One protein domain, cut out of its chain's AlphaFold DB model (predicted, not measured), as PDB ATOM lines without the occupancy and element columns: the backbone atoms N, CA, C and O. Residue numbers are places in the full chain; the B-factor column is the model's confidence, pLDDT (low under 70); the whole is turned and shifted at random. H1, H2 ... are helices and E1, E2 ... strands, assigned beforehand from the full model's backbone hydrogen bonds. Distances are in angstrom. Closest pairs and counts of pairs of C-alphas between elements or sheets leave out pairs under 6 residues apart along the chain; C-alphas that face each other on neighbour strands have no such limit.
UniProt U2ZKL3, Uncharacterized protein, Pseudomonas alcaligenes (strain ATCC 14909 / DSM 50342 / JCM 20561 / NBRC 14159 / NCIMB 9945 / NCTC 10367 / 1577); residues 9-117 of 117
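Overview. This is residues 9 to 117 of the 117 residues of an uncharacterized protein of Pseudomonas alcaligenes (strain ATCC 14909 / DSM 50342 / JCM 20561 / NBRC 14159 / NCIMB 9945 / NCTC 10367 / 1577) (UniProt U2ZKL3). A small, strongly twisted sheet of three strands has H1 over one face, and a very long helix, H3, begins beside this body and runs far out of it. The first part of H3, residues 81 to 97, passes by the edge strand E3, while residues 98 to 117 stick out as an arm that makes much of the length. The printed part has 109 residues, with three named helices and three named strands in the order H1 E1 E2 E3 H2 H3; the sheet E1 - E2 - E3 is antiparallel and the class is mixed, helices and strands. The whole is loose, with a radius of gyration of the C-alphas of 18.3 A, and spans 61 by 30 by 24 A.

Along the chain. H1 is residues 9 to 19, starting at C-alpha 9 at (59.237, -30.503, 26.720), and is 15.2 A long. Residues 20 to 36 hold no named element. E1, residues 37 to 45, is 23.6 A long and bends by 54 degrees at residue 40. E2, residues 48 to 59, is 33.0 A long and bends by 53 degrees at residue 51. E3 is residues 63 to 70, and H2 is residues 71 to 76. H3, residues 78 to 115, is 55.4 A long and ends at C-alpha 115 at (18.806, -68.830, 36.304).

Arrangement. E1, E2 and E3 form a meander, each strand the antiparallel neighbour of the one before, and E1 and E2, like E2 and E3, are a hairpin. E1 and E2 stand at 145 degrees, with N 39 and O 54 within hydrogen-bond range at 2.9 A. E2 and E3 stand at 156 degrees, with N 55 and O 67 at 2.8 A. H1 and H3 are on one face of the sheet, in two layers. H1 has a height of 9.1 A over the sheet and lies over E2; its closest C-alphas to E2 are those of Ala 12 and Val 53, 6.4 A. H2 only grazes the sheet with residues 71 to 74. H2 and H3 are close but not clearly touching, with the C-alphas of Phe 74 and Tyr 81 closest at 6.0 A. H3 is near E3, with 10 pairs of C-alphas within 10 A, and near H1, with 5. In H1, H2 and H3, every O i to N i+4 pair is within hydrogen-bond range.

Size, cuts and confidence. The C-alphas of Ala 76 and Ala 117 are the two farthest apart, at 62.4 A. Without residues 98 to 117, which stand free, the body spans 38 by 26 by 22 A. The printed part has no cut, and the link from H1 to E1 is long, 17 residues. The pLDDT is under 70 at residues 105 to 106, 111 and 113 to 117.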
ATOM      1  N   ASN A   9      58.534 -29.251  26.446       88.81
ATOM      2  CA  ASN A   9      59.237 -30.503  26.720       88.81
ATOM      3  C   ASN A   9      59.511 -30.689  28.212       88.81
ATOM      4  O   ASN A   9      59.350 -31.788  28.734       88.81
ATOM      5  N   GLN A  10      59.922 -29.621  28.900       89.75
ATOM      6  CA  GLN A  10      60.236 -29.673  30.325       89.75
ATOM      7  C   GLN A  10      58.973 -29.911  31.151       89.75
ATOM      8  O   GLN A  10      58.974 -30.771  32.030       89.75
ATOM      9  N   VAL A  11      57.884 -29.205  30.827       90.19
ATOM     10  CA  VAL A  11      56.578 -29.420  31.471       90.19
ATOM     11  C   VAL A  11      56.101 -30.848  31.232       90.19
ATOM     12  O   VAL A  11      55.741 -31.543  32.180       90.19
ATOM     13  N   ALA A  12      56.160 -31.316  29.985       91.44
ATOM     14  CA  ALA A  12      55.743 -32.663  29.634       91.44
ATOM     15  C   ALA A  12      56.539 -33.727  30.395       91.44
ATOM     16  O   ALA A  12      55.947 -34.599  31.021       91.44
ATOM     17  N   ALA A  13      57.871 -33.630  30.392       90.81
ATOM     18  CA  ALA A  13      58.744 -34.574  31.078       90.81
ATOM     19  C   ALA A  13      58.511 -34.570  32.596       90.81
ATOM     20  O   ALA A  13      58.461 -35.634  33.219       90.81
ATOM     21  N   PHE A  14      58.318 -33.388  33.192       90.94
ATOM     22  CA  PHE A  14      58.013 -33.254  34.613       90.94
ATOM     23  C   PHE A  14      56.711 -33.975  34.976       90.94
ATOM     24  O   PHE A  14      56.708 -34.828  35.865       90.94
ATOM     25  N   ILE A  15      55.622 -33.685  34.260       89.81
ATOM     26  CA  ILE A  15      54.308 -34.281  34.532       89.81
ATOM     27  C   ILE A  15      54.333 -35.782  34.239       89.81
ATOM     28  O   ILE A  15      53.886 -36.568  35.074       89.81
ATOM     29  N   ALA A  16      54.923 -36.191  33.113       91.44
ATOM     30  CA  ALA A  16      55.061 -37.593  32.733       91.44
ATOM     31  C   ALA A  16      55.799 -38.402  33.808       91.44
ATOM     32  O   ALA A  16      55.341 -39.473  34.196       91.44
ATOM     33  N   THR A  17      56.882 -37.857  34.371       90.50
ATOM     34  CA  THR A  17      57.615 -38.507  35.468       90.50
ATOM     35  C   THR A  17      56.721 -38.710  36.691       90.50
ATOM     36  O   THR A  17      56.763 -39.770  37.312       90.50
ATOM     37  N   LYS A  18      55.864 -37.738  37.026       89.56
ATOM     38  CA  LYS A  18      54.949 -37.850  38.172       89.56
ATOM     39  C   LYS A  18      53.828 -38.864  37.949       89.56
ATOM     40  O   LYS A  18      53.464 -39.555  38.894       89.56
ATOM     41  N   VAL A  19      53.300 -38.977  36.729       87.75
ATOM     42  CA  VAL A  19      52.225 -39.941  36.424       87.75
ATOM     43  C   VAL A  19      52.747 -41.338  36.075       87.75
ATOM     44  O   VAL A  19      51.988 -42.300  36.142       87.75
ATOM     45  N   SER A  20      54.040 -41.477  35.758       85.75
ATOM     46  CA  SER A  20      54.656 -42.752  35.357       85.75
ATOM     47  C   SER A  20      54.484 -43.876  36.384       85.75
ATOM     48  O   SER A  20      54.369 -45.032  35.994       85.75
ATOM     49  N   GLY A  21      54.383 -43.550  37.679       83.75
ATOM     50  CA  GLY A  21      54.122 -44.529  38.740       83.75
ATOM     51  C   GLY A  21      52.716 -45.144  38.710       83.75
ATOM     52  O   GLY A  21      52.487 -46.168  39.346       83.75
ATOM     53  N   PHE A  22      51.778 -44.538  37.978       83.75
ATOM     54  CA  PHE A  22      50.411 -45.041  37.792       83.75
ATOM     55  C   PHE A  22      50.171 -45.591  36.383       83.75
ATOM     56  O   PHE A  22      49.206 -46.325  36.168       83.75
ATOM     57  N   ALA A  23      51.017 -45.204  35.430       90.00
ATOM     58  CA  ALA A  23      50.876 -45.574  34.035       90.00
ATOM     59  C   ALA A  23      51.327 -47.024  33.808       90.00
ATOM     60  O   ALA A  23      52.408 -47.429  34.233       90.00
ATOM     61  N   VAL A  24      50.513 -47.798  33.096       91.94
ATOM     62  CA  VAL A  24      50.840 -49.153  32.642       91.94
ATOM     63  C   VAL A  24      51.055 -49.165  31.129       91.94
ATOM     64  O   VAL A  24      50.450 -48.353  30.424       91.94
ATOM     65  N   PRO A  25      51.897 -50.077  30.604       91.44
ATOM     66  CA  PRO A  25      52.092 -50.215  29.166       91.44
ATOM     67  C   PRO A  25      50.765 -50.383  28.426       91.44
ATOM     68  O   PRO A  25      49.929 -51.210  28.791       91.44
ATOM     69  N   SER A  26      50.597 -49.602  27.365       90.00
ATOM     70  CA  SER A  26      49.403 -49.602  26.533       90.00
ATOM     71  C   SER A  26      49.727 -50.159  25.152       90.00
ATOM     72  O   SER A  26      50.718 -49.768  24.544       90.00
ATOM     73  N   ALA A  27      48.871 -51.032  24.619       88.31
ATOM     74  CA  ALA A  27      49.021 -51.543  23.253       88.31
ATOM     75  C   ALA A  27      48.637 -50.512  22.171       88.31
ATOM     76  O   ALA A  27      48.903 -50.728  20.993       88.31
ATOM     77  N   ARG A  28      47.977 -49.412  22.561       89.88
ATOM     78  CA  ARG A  28      47.419 -48.399  21.649       89.88
ATOM     79  C   ARG A  28      48.177 -47.070  21.653       89.88
ATOM     80  O   ARG A  28      47.937 -46.255  20.768       89.88
ATOM     81  N   LEU A  29      49.045 -46.836  22.637       91.94
ATOM     82  CA  LEU A  29      49.771 -45.574  22.799       91.94
ATOM     83  C   LEU A  29      51.258 -45.753  22.502       91.94
ATOM     84  O   LEU A  29      51.844 -46.796  22.795       91.94
ATOM     85  N   ARG A  30      51.879 -44.701  21.967       93.88
ATOM     86  CA  ARG A  30      53.336 -44.605  21.866       93.88
ATOM     87  C   ARG A  30      53.915 -44.322  23.252       93.88
ATOM     88  O   ARG A  30      53.441 -43.439  23.958       93.88
ATOM     89  N   ALA A  31      54.953 -45.051  23.633       91.12
ATOM     90  CA  ALA A  31      55.691 -44.792  24.863       91.12
ATOM     91  C   ALA A  31      56.752 -43.706  24.621       91.12
ATOM     92  O   ALA A  31      57.730 -43.967  23.921       91.12
ATOM     93  N   ASP A  32      56.563 -42.511  25.190       89.62
ATOM     94  CA  ASP A  32      57.538 -41.413  25.114       89.62
ATOM     95  C   ASP A  32      58.345 -41.297  26.422       89.62
ATOM     96  O   ASP A  32      59.573 -41.366  26.409       89.62
ATOM     97  N   VAL A  33      57.669 -41.178  27.573       88.38
ATOM     98  CA  VAL A  33      58.298 -41.194  28.910       88.38
ATOM     99  C   VAL A  33      57.618 -42.259  29.766       88.38
ATOM    100  O   VAL A  33      56.477 -42.098  30.201       88.38
ATOM    101  N   GLY A  34      58.310 -43.374  30.007       88.25
ATOM    102  CA  GLY A  34      57.679 -44.558  30.596       88.25
ATOM    103  C   GLY A  34      56.540 -45.059  29.702       88.25
ATOM    104  O   GLY A  34      56.714 -45.172  28.495       88.25
ATOM    105  N   ALA A  35      55.367 -45.325  30.279       92.38
ATOM    106  CA  ALA A  35      54.166 -45.721  29.532       92.38
ATOM    107  C   ALA A  35      53.270 -44.534  29.107       92.38
ATOM    108  O   ALA A  35      52.090 -44.720  28.812       92.38
ATOM    109  N   VAL A  36      53.811 -43.312  29.110       93.94
ATOM    110  CA  VAL A  36      53.071 -42.078  28.814       93.94
ATOM    111  C   VAL A  36      53.442 -41.567  27.425       93.94
ATOM    112  O   VAL A  36      54.623 -41.379  27.127       93.94
ATOM    113  N   GLN A  37      52.430 -41.309  26.601       95.25
ATOM    114  CA  GLN A  37      52.538 -40.596  25.330       95.25
ATOM    115  C   GLN A  37      52.459 -39.089  25.568       95.25
ATOM    116  O   GLN A  37      51.647 -38.629  26.371       95.25
ATOM    117  N   ILE A  38      53.268 -38.320  24.847       94.75
ATOM    118  CA  ILE A  38      53.348 -36.864  24.935       94.75
ATOM    119  C   ILE A  38      53.177 -36.275  23.537       94.75
ATOM    120  O   ILE A  38      53.980 -36.528  22.642       94.75
ATOM    121  N   ASP A  39      52.192 -35.394  23.376       95.25
ATOM    122  CA  ASP A  39      51.974 -34.653  22.138       95.25
ATOM    123  C   ASP A  39      51.905 -33.146  22.414       95.25
ATOM    124  O   ASP A  39      51.212 -32.679  23.319       95.25
ATOM    125  N   LYS A  40      52.618 -32.348  21.617       93.31
ATOM    126  CA  LYS A  40      52.510 -30.882  21.661       93.31
ATOM    127  C   LYS A  40      51.343 -30.450  20.794       93.31
ATOM    128  O   LYS A  40      51.271 -30.832  19.628       93.31
ATOM    129  N   VAL A  41      50.451 -29.638  21.343       93.75
ATOM    130  CA  VAL A  41      49.217 -29.239  20.662       93.75
ATOM    131  C   VAL A  41      48.957 -27.744  20.815       93.75
ATOM    132  O   VAL A  41      49.442 -27.099  21.742       93.75
ATOM    133  N   LEU A  42      48.174 -27.192  19.893       91.75
ATOM    134  CA  LEU A  42      47.613 -25.848  20.002       91.75
ATOM    135  C   LEU A  42      46.128 -25.977  20.328       91.75
ATOM    136  O   LEU A  42      45.379 -26.637  19.605       91.75
ATOM    137  N   VAL A  43      45.708 -25.359  21.425       90.00
ATOM    138  CA  VAL A  43      44.315 -25.342  21.870       90.00
ATOM    139  C   VAL A  43      43.691 -24.047  21.389       90.00
ATOM    140  O   VAL A  43      44.234 -22.969  21.610       90.00
ATOM    141  N   ARG A  44      42.560 -24.147  20.692       90.56
ATOM    142  CA  ARG A  44      41.816 -22.975  20.242       90.56
ATOM    143  C   ARG A  44      40.831 -22.558  21.324       90.56
ATOM    144  O   ARG A  44      39.921 -23.311  21.654       90.56
ATOM    145  N   GLU A  45      40.998 -21.345  21.814       85.06
ATOM    146  CA  GLU A  45      40.148 -20.703  22.805       85.06
ATOM    147  C   GLU A  45      39.520 -19.424  22.233       85.06
ATOM    148  O   GLU A  45      39.958 -18.921  21.192       85.06
ATOM    149  N   PRO A  46      38.477 -18.873  22.879       86.81
ATOM    150  CA  PRO A  46      37.836 -17.641  22.418       86.81
ATOM    151  C   PRO A  46      38.799 -16.451  22.291       86.81
ATOM    152  O   PRO A  46      38.585 -15.567  21.467       86.81
ATOM    153  N   ASN A  47      39.864 -16.435  23.093       83.50
ATOM    154  CA  ASN A  47      40.889 -15.394  23.136       83.50
ATOM    155  C   ASN A  47      42.073 -15.639  22.170       83.50
ATOM    156  O   ASN A  47      42.949 -14.779  22.077       83.50
ATOM    157  N   GLY A  48      42.124 -16.774  21.460       87.19
ATOM    158  CA  GLY A  48      43.217 -17.108  20.545       87.19
ATOM    159  C   GLY A  48      43.631 -18.580  20.576       87.19
ATOM    160  O   GLY A  48      42.916 -19.442  21.077       87.19
ATOM    161  N   GLN A  49      44.788 -18.885  19.987       88.94
ATOM    162  CA  GLN A  49      45.402 -20.210  20.100       88.94
ATOM    163  C   GLN A  49      46.446 -20.201  21.214       88.94
ATOM    164  O   GLN A  49      47.312 -19.327  21.241       88.94
ATOM    165  N   GLU A  50      46.383 -21.190  22.099       88.94
ATOM    166  CA  GLU A  50      47.306 -21.337  23.220       88.94
ATOM    167  C   GLU A  50      48.112 -22.639  23.105       88.94
ATOM    168  O   GLU A  50      47.551 -23.693  22.787       88.94
ATOM    169  N   PRO A  51      49.432 -22.603  23.354       90.50
ATOM    170  CA  PRO A  51      50.249 -23.804  23.359       90.50
ATOM    171  C   PRO A  51      49.955 -24.662  24.591       90.50
ATOM    172  O   PRO A  51      49.892 -24.178  25.727       90.50
ATOM    173  N   ALA A  52      49.822 -25.962  24.355       92.56
ATOM    174  CA  ALA A  52      49.574 -26.957  25.379       92.56
ATOM    175  C   ALA A  52      50.352 -28.247  25.103       92.56
ATOM    176  O   ALA A  52      50.860 -28.497  24.005       92.56
ATOM    177  N   VAL A  53      50.418 -29.088  26.124       94.19
ATOM    178  CA  VAL A  53      50.914 -30.457  26.036       94.19
ATOM    179  C   VAL A  53      49.772 -31.393  26.369       94.19
ATOM    180  O   VAL A  53      49.070 -31.200  27.358       94.19
ATOM    181  N   ARG A  54      49.600 -32.422  25.553       94.75
ATOM    182  CA  ARG A  54      48.712 -33.540  25.820       94.75
ATOM    183  C   ARG A  54      49.533 -34.717  26.322       94.75
ATOM    184  O   ARG A  54      50.507 -35.091  25.677       94.75
ATOM    185  N   LEU A  55      49.143 -35.279  27.460       94.19
ATOM    186  CA  LEU A  55      49.708 -36.515  27.982       94.19
ATOM    187  C   LEU A  55      48.635 -37.595  27.972       94.19
ATOM    188  O   LEU A  55      47.587 -37.414  28.591       94.19
ATOM    189  N   SER A  56      48.911 -38.712  27.312       94.69
ATOM    190  CA  SER A  56      47.987 -39.841  27.225       94.69
ATOM    191  C   SER A  56      48.637 -41.089  27.803       94.69
ATOM    192  O   SER A  56      49.772 -41.413  27.465       94.69
ATOM    193  N   PHE A  57      47.941 -41.794  28.688       93.62
ATOM    194  CA  PHE A  57      48.431 -43.037  29.287       93.62
ATOM    195  C   PHE A  57      47.274 -43.920  29.744       93.62
ATOM    196  O   PHE A  57      46.162 -43.443  29.962       93.62
ATOM    197  N   ASP A  58      47.549 -45.210  29.913       92.31
ATOM    198  CA  ASP A  58      46.610 -46.138  30.538       92.31
ATOM    199  C   ASP A  58      47.009 -46.382  31.995       92.31
ATOM    200  O   ASP A  58      48.187 -46.430  32.336       92.31
ATOM    201  N   MET A  59      46.015 -46.532  32.860       88.69
ATOM    202  CA  MET A  59      46.134 -47.007  34.235       88.69
ATOM    203  C   MET A  59      45.614 -48.455  34.324       88.69
ATOM    204  O   MET A  59      44.938 -48.924  33.395       88.69
ATOM    205  N   PRO A  60      45.885 -49.178  35.432       83.88
ATOM    206  CA  PRO A  60      45.318 -50.502  35.666       83.88
ATOM    207  C   PRO A  60      43.798 -50.545  35.468       83.88
ATOM    208  O   PRO A  60      43.110 -49.526  35.531       83.88
ATOM    209  N   GLU A  61      43.277 -51.749  35.228       81.25
ATOM    210  CA  GLU A  61      41.857 -51.978  34.924       81.25
ATOM    211  C   GLU A  61      41.392 -51.297  33.622       81.25
ATOM    212  O   GLU A  61      40.221 -50.954  33.476       81.25
ATOM    213  N   ALA A  62      42.284 -51.111  32.643       77.38
ATOM    214  CA  ALA A  62      41.956 -50.505  31.349       77.38
ATOM    215  C   ALA A  62      41.297 -49.119  31.497       77.38
ATOM    216  O   ALA A  62      40.261 -48.820  30.890       77.38
ATOM    217  N   PHE A  63      41.864 -48.280  32.364       84.81
ATOM    218  CA  PHE A  63      41.427 -46.900  32.517       84.81
ATOM    219  C   PHE A  63      42.345 -45.976  31.717       84.81
ATOM    220  O   PHE A  63      43.477 -45.727  32.111       84.81
ATOM    221  N   GLY A  64      41.851 -45.467  30.590       88.25
ATOM    222  CA  GLY A  64      42.585 -44.502  29.776       88.25
ATOM    223  C   GLY A  64      42.481 -43.084  30.322       88.25
ATOM    224  O   GLY A  64      41.394 -42.644  30.694       88.25
ATOM    225  N   VAL A  65      43.600 -42.367  30.318       89.19
ATOM    226  CA  VAL A  65      43.711 -40.976  30.755       89.19
ATOM    227  C   VAL A  65      44.257 -40.130  29.617       89.19
ATOM    228  O   VAL A  65      45.247 -40.494  28.987       89.19
ATOM    229  N   GLU A  66      43.634 -38.974  29.398       91.75
ATOM    230  CA  GLU A  66      44.172 -37.897  28.573       91.75
ATOM    231  C   GLU A  66      44.189 -36.612  29.409       91.75
ATOM    232  O   GLU A  66      43.162 -36.190  29.942       91.75
ATOM    233  N   LEU A  67      45.367 -36.009  29.547       90.56
ATOM    234  CA  LEU A  67      45.596 -34.764  30.270       90.56
ATOM    235  C   LEU A  67      45.995 -33.682  29.280       90.56
ATOM    236  O   LEU A  67      46.997 -33.825  28.586       90.56
ATOM    237  N   LEU A  68      45.249 -32.583  29.252       91.88
ATOM    238  CA  LEU A  68      45.580 -31.417  28.443       91.88
ATOM    239  C   LEU A  68      46.108 -30.300  29.343       91.88
ATOM    240  O   LEU A  68      45.357 -29.703  30.109       91.88
ATOM    241  N   VAL A  69      47.399 -30.013  29.225       91.25
ATOM    242  CA  VAL A  69      48.116 -29.055  30.065       91.25
ATOM    243  C   VAL A  69      48.412 -27.795  29.277       91.25
ATOM    244  O   VAL A  69      49.294 -27.781  28.416       91.25
ATOM    245  N   LYS A  70      47.699 -26.712  29.583       90.75
ATOM    246  CA  LYS A  70      47.984 -25.399  29.004       90.75
ATOM    247  C   LYS A  70      49.225 -24.809  29.652       90.75
ATOM    248  O   LYS A  70      49.285 -24.637  30.870       90.75
ATOM    249  N   LEU A  71      50.212 -24.449  28.834       90.56
ATOM    250  CA  LEU A  71      51.518 -24.029  29.347       90.56
ATOM    251  C   LEU A  71      51.436 -22.731  30.149       90.56
ATOM    252  O   LEU A  71      52.142 -22.588  31.141       90.56
ATOM    253  N   ARG A  72      50.549 -21.807  29.759       88.94
ATOM    254  CA  ARG A  72      50.359 -20.540  30.474       88.94
ATOM    255  C   ARG A  72      49.779 -20.746  31.875       88.94
ATOM    256  O   ARG A  72      50.248 -20.117  32.817       88.94
ATOM    257  N   GLU A  73      48.775 -21.610  32.007       88.62
ATOM    258  CA  GLU A  73      48.146 -21.916  33.301       88.62
ATOM    259  C   GLU A  73      49.131 -22.641  34.220       88.62
ATOM    260  O   GLU A  73      49.299 -22.256  35.376       88.62
ATOM    261  N   PHE A  74      49.863 -23.617  33.674       90.06
ATOM    262  CA  PHE A  74      50.916 -24.306  34.409       90.06
ATOM    263  C   PHE A  74      52.010 -23.338  34.879       90.06
ATOM    264  O   PHE A  74      52.411 -23.380  36.036       90.06
ATOM    265  N   ALA A  75      52.469 -22.428  34.012       88.62
ATOM    266  CA  ALA A  75      53.494 -21.437  34.345       88.62
ATOM    267  C   ALA A  75      53.075 -20.491  35.477       88.62
ATOM    268  O   ALA A  75      53.919 -20.064  36.263       88.62
ATOM    269  N   ALA A  76      51.785 -20.153  35.551       89.94
ATOM    270  CA  ALA A  76      51.258 -19.248  36.563       89.94
ATOM    271  C   ALA A  76      51.266 -19.873  37.968       89.94
ATOM    272  O   ALA A  76      51.516 -19.167  38.943       89.94
ATOM    273  N   SER A  77      51.007 -21.181  38.081       88.56
ATOM    274  CA  SER A  77      51.049 -21.897  39.361       88.56
ATOM    275  C   SER A  77      51.304 -23.400  39.172       88.56
ATOM    276  O   SER A  77      50.360 -24.191  39.195       88.56
ATOM    277  N   PRO A  78      52.570 -23.844  39.036       86.56
ATOM    278  CA  PRO A  78      52.872 -25.256  38.798       86.56
ATOM    279  C   PRO A  78      52.392 -26.173  39.931       86.56
ATOM    280  O   PRO A  78      51.831 -27.236  39.685       86.56
ATOM    281  N   GLY A  79      52.599 -25.761  41.186       87.25
ATOM    282  CA  GLY A  79      52.226 -26.561  42.357       87.25
ATOM    283  C   GLY A  79      50.712 -26.691  42.533       87.25
ATOM    284  O   GLY A  79      50.218 -27.796  42.758       87.25
ATOM    285  N   GLY A  80      49.982 -25.580  42.377       86.69
ATOM    286  CA  GLY A  80      48.517 -25.584  42.426       86.69
ATOM    287  C   GLY A  80      47.933 -26.425  41.297       86.69
ATOM    288  O   GLY A  80      47.164 -27.343  41.553       86.69
ATOM    289  N   TYR A  81      48.430 -26.217  40.074       87.06
ATOM    290  CA  TYR A  81      47.996 -26.968  38.900       87.06
ATOM    291  C   TYR A  81      48.143 -28.483  39.085       87.06
ATOM    292  O   TYR A  81      47.230 -29.242  38.774       87.06
ATOM    293  N   MET A  82      49.283 -28.942  39.614       87.81
ATOM    294  CA  MET A  82      49.500 -30.371  39.854       87.81
ATOM    295  C   MET A  82      48.595 -30.932  40.952       87.81
ATOM    296  O   MET A  82      48.144 -32.067  40.824       87.81
ATOM    297  N   THR A  83      48.339 -30.162  42.011       86.75
ATOM    298  CA  THR A  83      47.445 -30.580  43.103       86.75
ATOM    299  C   THR A  83      46.030 -30.772  42.569       86.75
ATOM    300  O   THR A  83      45.488 -31.873  42.654       86.75
ATOM    301  N   ASP A  84      45.505 -29.758  41.879       86.38
ATOM    302  CA  ASP A  84      44.173 -29.797  41.274       86.38
ATOM    303  C   ASP A  84      44.052 -30.942  40.258       86.38
ATOM    304  O   ASP A  84      43.037 -31.639  40.194       86.38
ATOM    305  N   LEU A  85      45.097 -31.172  39.457       84.62
ATOM    306  CA  LEU A  85      45.128 -32.252  38.475       84.62
ATOM    307  C   LEU A  85      45.051 -33.631  39.140       84.62
ATOM    308  O   LEU A  85      44.278 -34.483  38.693       84.62
ATOM    309  N   PHE A  86      45.824 -33.868  40.201       84.00
ATOM    310  CA  PHE A  86      45.813 -35.155  40.893       84.00
ATOM    311  C   PHE A  86      44.523 -35.395  41.671       84.00
ATOM    312  O   PHE A  86      44.001 -36.510  41.614       84.00
ATOM    313  N   ASP A  87      43.974 -34.372  42.320       85.25
ATOM    314  CA  ASP A  87      42.707 -34.478  43.047       85.25
ATOM    315  C   ASP A  87      41.558 -34.832  42.093       85.25
ATOM    316  O   ASP A  87      40.786 -35.766  42.342       85.25
ATOM    317  N   ASN A  88      41.504 -34.175  40.930       82.25
ATOM    318  CA  ASN A  88      40.524 -34.489  39.891       82.25
ATOM    319  C   ASN A  88      40.694 -35.912  39.342       82.25
ATOM    320  O   ASN A  88      39.711 -36.646  39.204       82.25
ATOM    321  N   LEU A  89      41.926 -36.343  39.054       79.62
ATOM    322  CA  LEU A  89      42.187 -37.702  38.574       79.62
ATOM    323  C   LEU A  89      41.756 -38.769  39.583       79.62
ATOM    324  O   LEU A  89      41.158 -39.778  39.196       79.62
ATOM    325  N   GLN A  90      42.026 -38.552  40.872       80.12
ATOM    326  CA  GLN A  90      41.601 -39.466  41.929       80.12
ATOM    327  C   GLN A  90      40.076 -39.544  42.025       80.12
ATOM    328  O   GLN A  90      39.528 -40.651  42.061       80.12
ATOM    329  N   GLY A  91      39.390 -38.396  41.988       77.44
ATOM    330  CA  GLY A  91      37.929 -38.332  42.006       77.44
ATOM    331  C   GLY A  91      37.290 -39.051  40.815       77.44
ATOM    332  O   GLY A  91      36.390 -39.877  40.993       77.44
ATOM    333  N   ILE A  92      37.795 -38.818  39.598       78.25
ATOM    334  CA  ILE A  92      37.292 -39.479  38.383       78.25
ATOM    335  C   ILE A  92      37.529 -40.990  38.455       78.25
ATOM    336  O   ILE A  92      36.615 -41.761  38.148       78.25
ATOM    337  N   ARG A  93      38.724 -41.425  38.878       77.19
ATOM    338  CA  ARG A  93      39.046 -42.851  39.028       77.19
ATOM    339  C   ARG A  93      38.093 -43.521  40.012       77.19
ATOM    340  O   ARG A  93      37.515 -44.556  39.689       77.19
ATOM    341  N   HIS A  94      37.889 -42.912  41.178       77.06
ATOM    342  CA  HIS A  94      36.982 -43.435  42.194       77.06
ATOM    343  C   HIS A  94      35.539 -43.531  41.670       77.06
ATOM    344  O   HIS A  94      34.915 -44.590  41.744       77.06
ATOM    345  N   ALA A  95      35.034 -42.474  41.028       74.50
ATOM    346  CA  ALA A  95      33.692 -42.464  40.449       74.50
ATOM    347  C   ALA A  95      33.517 -43.480  39.304       74.50
ATOM    348  O   ALA A  95      32.430 -44.031  39.117       74.50
ATOM    349  N   ALA A  96      34.552 -43.711  38.494       75.75
ATOM    350  CA  ALA A  96      34.522 -44.702  37.421       75.75
ATOM    351  C   ALA A  96      34.531 -46.134  37.966       75.75
ATOM    352  O   ALA A  96      33.795 -46.982  37.456       75.75
ATOM    353  N   TRP A  97      35.311 -46.389  39.017       78.31
ATOM    354  CA  TRP A  97      35.354 -47.676  39.704       78.31
ATOM    355  C   TRP A  97      34.002 -48.020  40.343       78.31
ATOM    356  O   TRP A  97      33.446 -49.076  40.045       78.31
ATOM    357  N   MET A  98      33.395 -47.082  41.080       78.06
ATOM    358  CA  MET A  98      32.054 -47.255  41.663       78.06
ATOM    359  C   MET A  98      30.998 -47.594  40.601       78.06
ATOM    360  O   MET A  98      30.185 -48.498  40.781       78.06
ATOM    361  N   ARG A  99      31.039 -46.922  39.440       77.25
ATOM    362  CA  ARG A  99      30.127 -47.210  38.319       77.25
ATOM    363  C   ARG A  99      30.348 -48.593  37.708       77.25
ATOM    364  O   ARG A  99      29.393 -49.219  37.253       77.25
ATOM    365  N   ARG A 100      31.592 -49.076  37.656       78.00
ATOM    366  CA  ARG A 100      31.899 -50.425  37.158       78.00
ATOM    367  C   ARG A 100      31.401 -51.496  38.123       78.00
ATOM    368  O   ARG A 100      30.779 -52.443  37.658       78.00
ATOM    369  N   GLN A 101      31.589 -51.300  39.424       76.62
ATOM    370  CA  GLN A 101      31.054 -52.206  40.440       76.62
ATOM    371  C   GLN A 101      29.525 -52.246  40.437       76.62
ATOM    372  O   GLN A 101      28.952 -53.329  40.410       76.62
ATOM    373  N   GLY A 102      28.866 -51.084  40.376       72.81
ATOM    374  CA  GLY A 102      27.404 -51.013  40.296       72.81
ATOM    375  C   GLY A 102      26.846 -51.774  39.091       72.81
ATOM    376  O   GLY A 102      25.928 -52.572  39.241       72.81
ATOM    377  N   ARG A 103      27.462 -51.615  37.910       72.00
ATOM    378  CA  ARG A 103      27.069 -52.379  36.714       72.00
ATOM    379  C   ARG A 103      27.325 -53.876  36.841       72.00
ATOM    380  O   ARG A 103      26.529 -54.658  36.341       72.00
ATOM    381  N   GLN A 104      28.419 -54.293  37.477       70.25
ATOM    382  CA  GLN A 104      28.662 -55.719  37.712       70.25
ATOM    383  C   GLN A 104      27.614 -56.321  38.652       70.25
ATOM    384  O   GLN A 104      27.143 -57.422  38.388       70.25
ATOM    385  N   ALA A 105      27.208 -55.587  39.691       69.19
ATOM    386  CA  ALA A 105      26.141 -56.011  40.594       69.19
ATOM    387  C   ALA A 105      24.781 -56.105  39.877       69.19
ATOM    388  O   ALA A 105      24.058 -57.080  40.060       69.19
ATOM    389  N   GLU A 106      24.461 -55.137  39.015       66.56
ATOM    390  CA  GLU A 106      23.241 -55.155  38.197       66.56
ATOM    391  C   GLU A 106      23.219 -56.351  37.231       66.56
ATOM    392  O   GLU A 106      22.247 -57.100  37.186       66.56
ATOM    393  N   VAL A 107      24.317 -56.581  36.502       75.25
ATOM    394  CA  VAL A 107      24.439 -57.720  35.577       75.25
ATOM    395  C   VAL A 107      24.346 -59.054  36.319       75.25
ATOM    396  O   VAL A 107      23.690 -59.970  35.829       75.25
ATOM    397  N   ALA A 108      24.967 -59.168  37.497       71.38
ATOM    398  CA  ALA A 108      24.886 -60.374  38.318       71.38
ATOM    399  C   ALA A 108      23.443 -60.661  38.768       71.38
ATOM    400  O   ALA A 108      22.982 -61.790  38.625       71.38
ATOM    401  N   ALA A 109      22.704 -59.638  39.212       72.38
ATOM    402  CA  ALA A 109      21.305 -59.780  39.617       72.38
ATOM    403  C   ALA A 109      20.392 -60.224  38.458       72.38
ATOM    404  O   ALA A 109      19.507 -61.056  38.650       72.38
ATOM    405  N   VAL A 110      20.621 -59.715  37.240       75.25
ATOM    406  CA  VAL A 110      19.895 -60.171  36.040       75.25
ATOM    407  C   VAL A 110      20.216 -61.632  35.725       75.25
ATOM    408  O   VAL A 110      19.306 -62.406  35.433       75.25
ATOM    409  N   TYR A 111      21.488 -62.031  35.813       69.94
ATOM    410  CA  TYR A 111      21.891 -63.422  35.594       69.94
ATOM    411  C   TYR A 111      21.255 -64.381  36.607       69.94
ATOM    412  O   TYR A 111      20.755 -65.427  36.201       69.94
ATOM    413  N   GLU A 112      21.222 -64.028  37.895       74.88
ATOM    414  CA  GLU A 112      20.541 -64.836  38.918       74.88
ATOM    415  C   GLU A 112      19.033 -64.934  38.652       74.88
ATOM    416  O   GLU A 112      18.463 -66.023  38.709       74.88
ATOM    417  N   ALA A 113      18.383 -63.828  38.274       69.69
ATOM    418  CA  ALA A 113      16.963 -63.831  37.926       69.69
ATOM    419  C   ALA A 113      16.650 -64.703  36.695       69.69
ATOM    420  O   ALA A 113      15.593 -65.325  36.644       69.69
ATOM    421  N   MET A 114      17.564 -64.784  35.721       68.50
ATOM    422  CA  MET A 114      17.431 -65.667  34.555       68.50
ATOM    423  C   MET A 114      17.709 -67.143  34.870       68.50
ATOM    424  O   MET A 114      17.212 -68.006  34.156       68.50
ATOM    425  N   GLN A 115      18.507 -67.450  35.895       68.06
ATOM    426  CA  GLN A 115      18.806 -68.830  36.304       68.06
ATOM    427  C   GLN A 115      17.718 -69.451  37.189       68.06
ATOM    428  O   GLN A 115      17.640 -70.674  37.295       68.06
ATOM    429  N   HIS A 116      16.886 -68.622  37.822       59.66
ATOM    430  CA  HIS A 116      15.767 -69.046  38.666       59.66
ATOM    431  C   HIS A 116      14.385 -68.905  37.993       59.66
ATOM    432  O   HIS A 116      13.369 -69.068  38.673       59.66
ATOM    433  N   ALA A 117      14.346 -68.621  36.686       52.78
ATOM    434  CA  ALA A 117      13.147 -68.603  35.839       52.78
ATOM    435  C   ALA A 117      13.057 -69.875  34.983       52.78
ATOM    436  O   ALA A 117      11.919 -70.355  34.779       52.78
TER     437      ALA A 117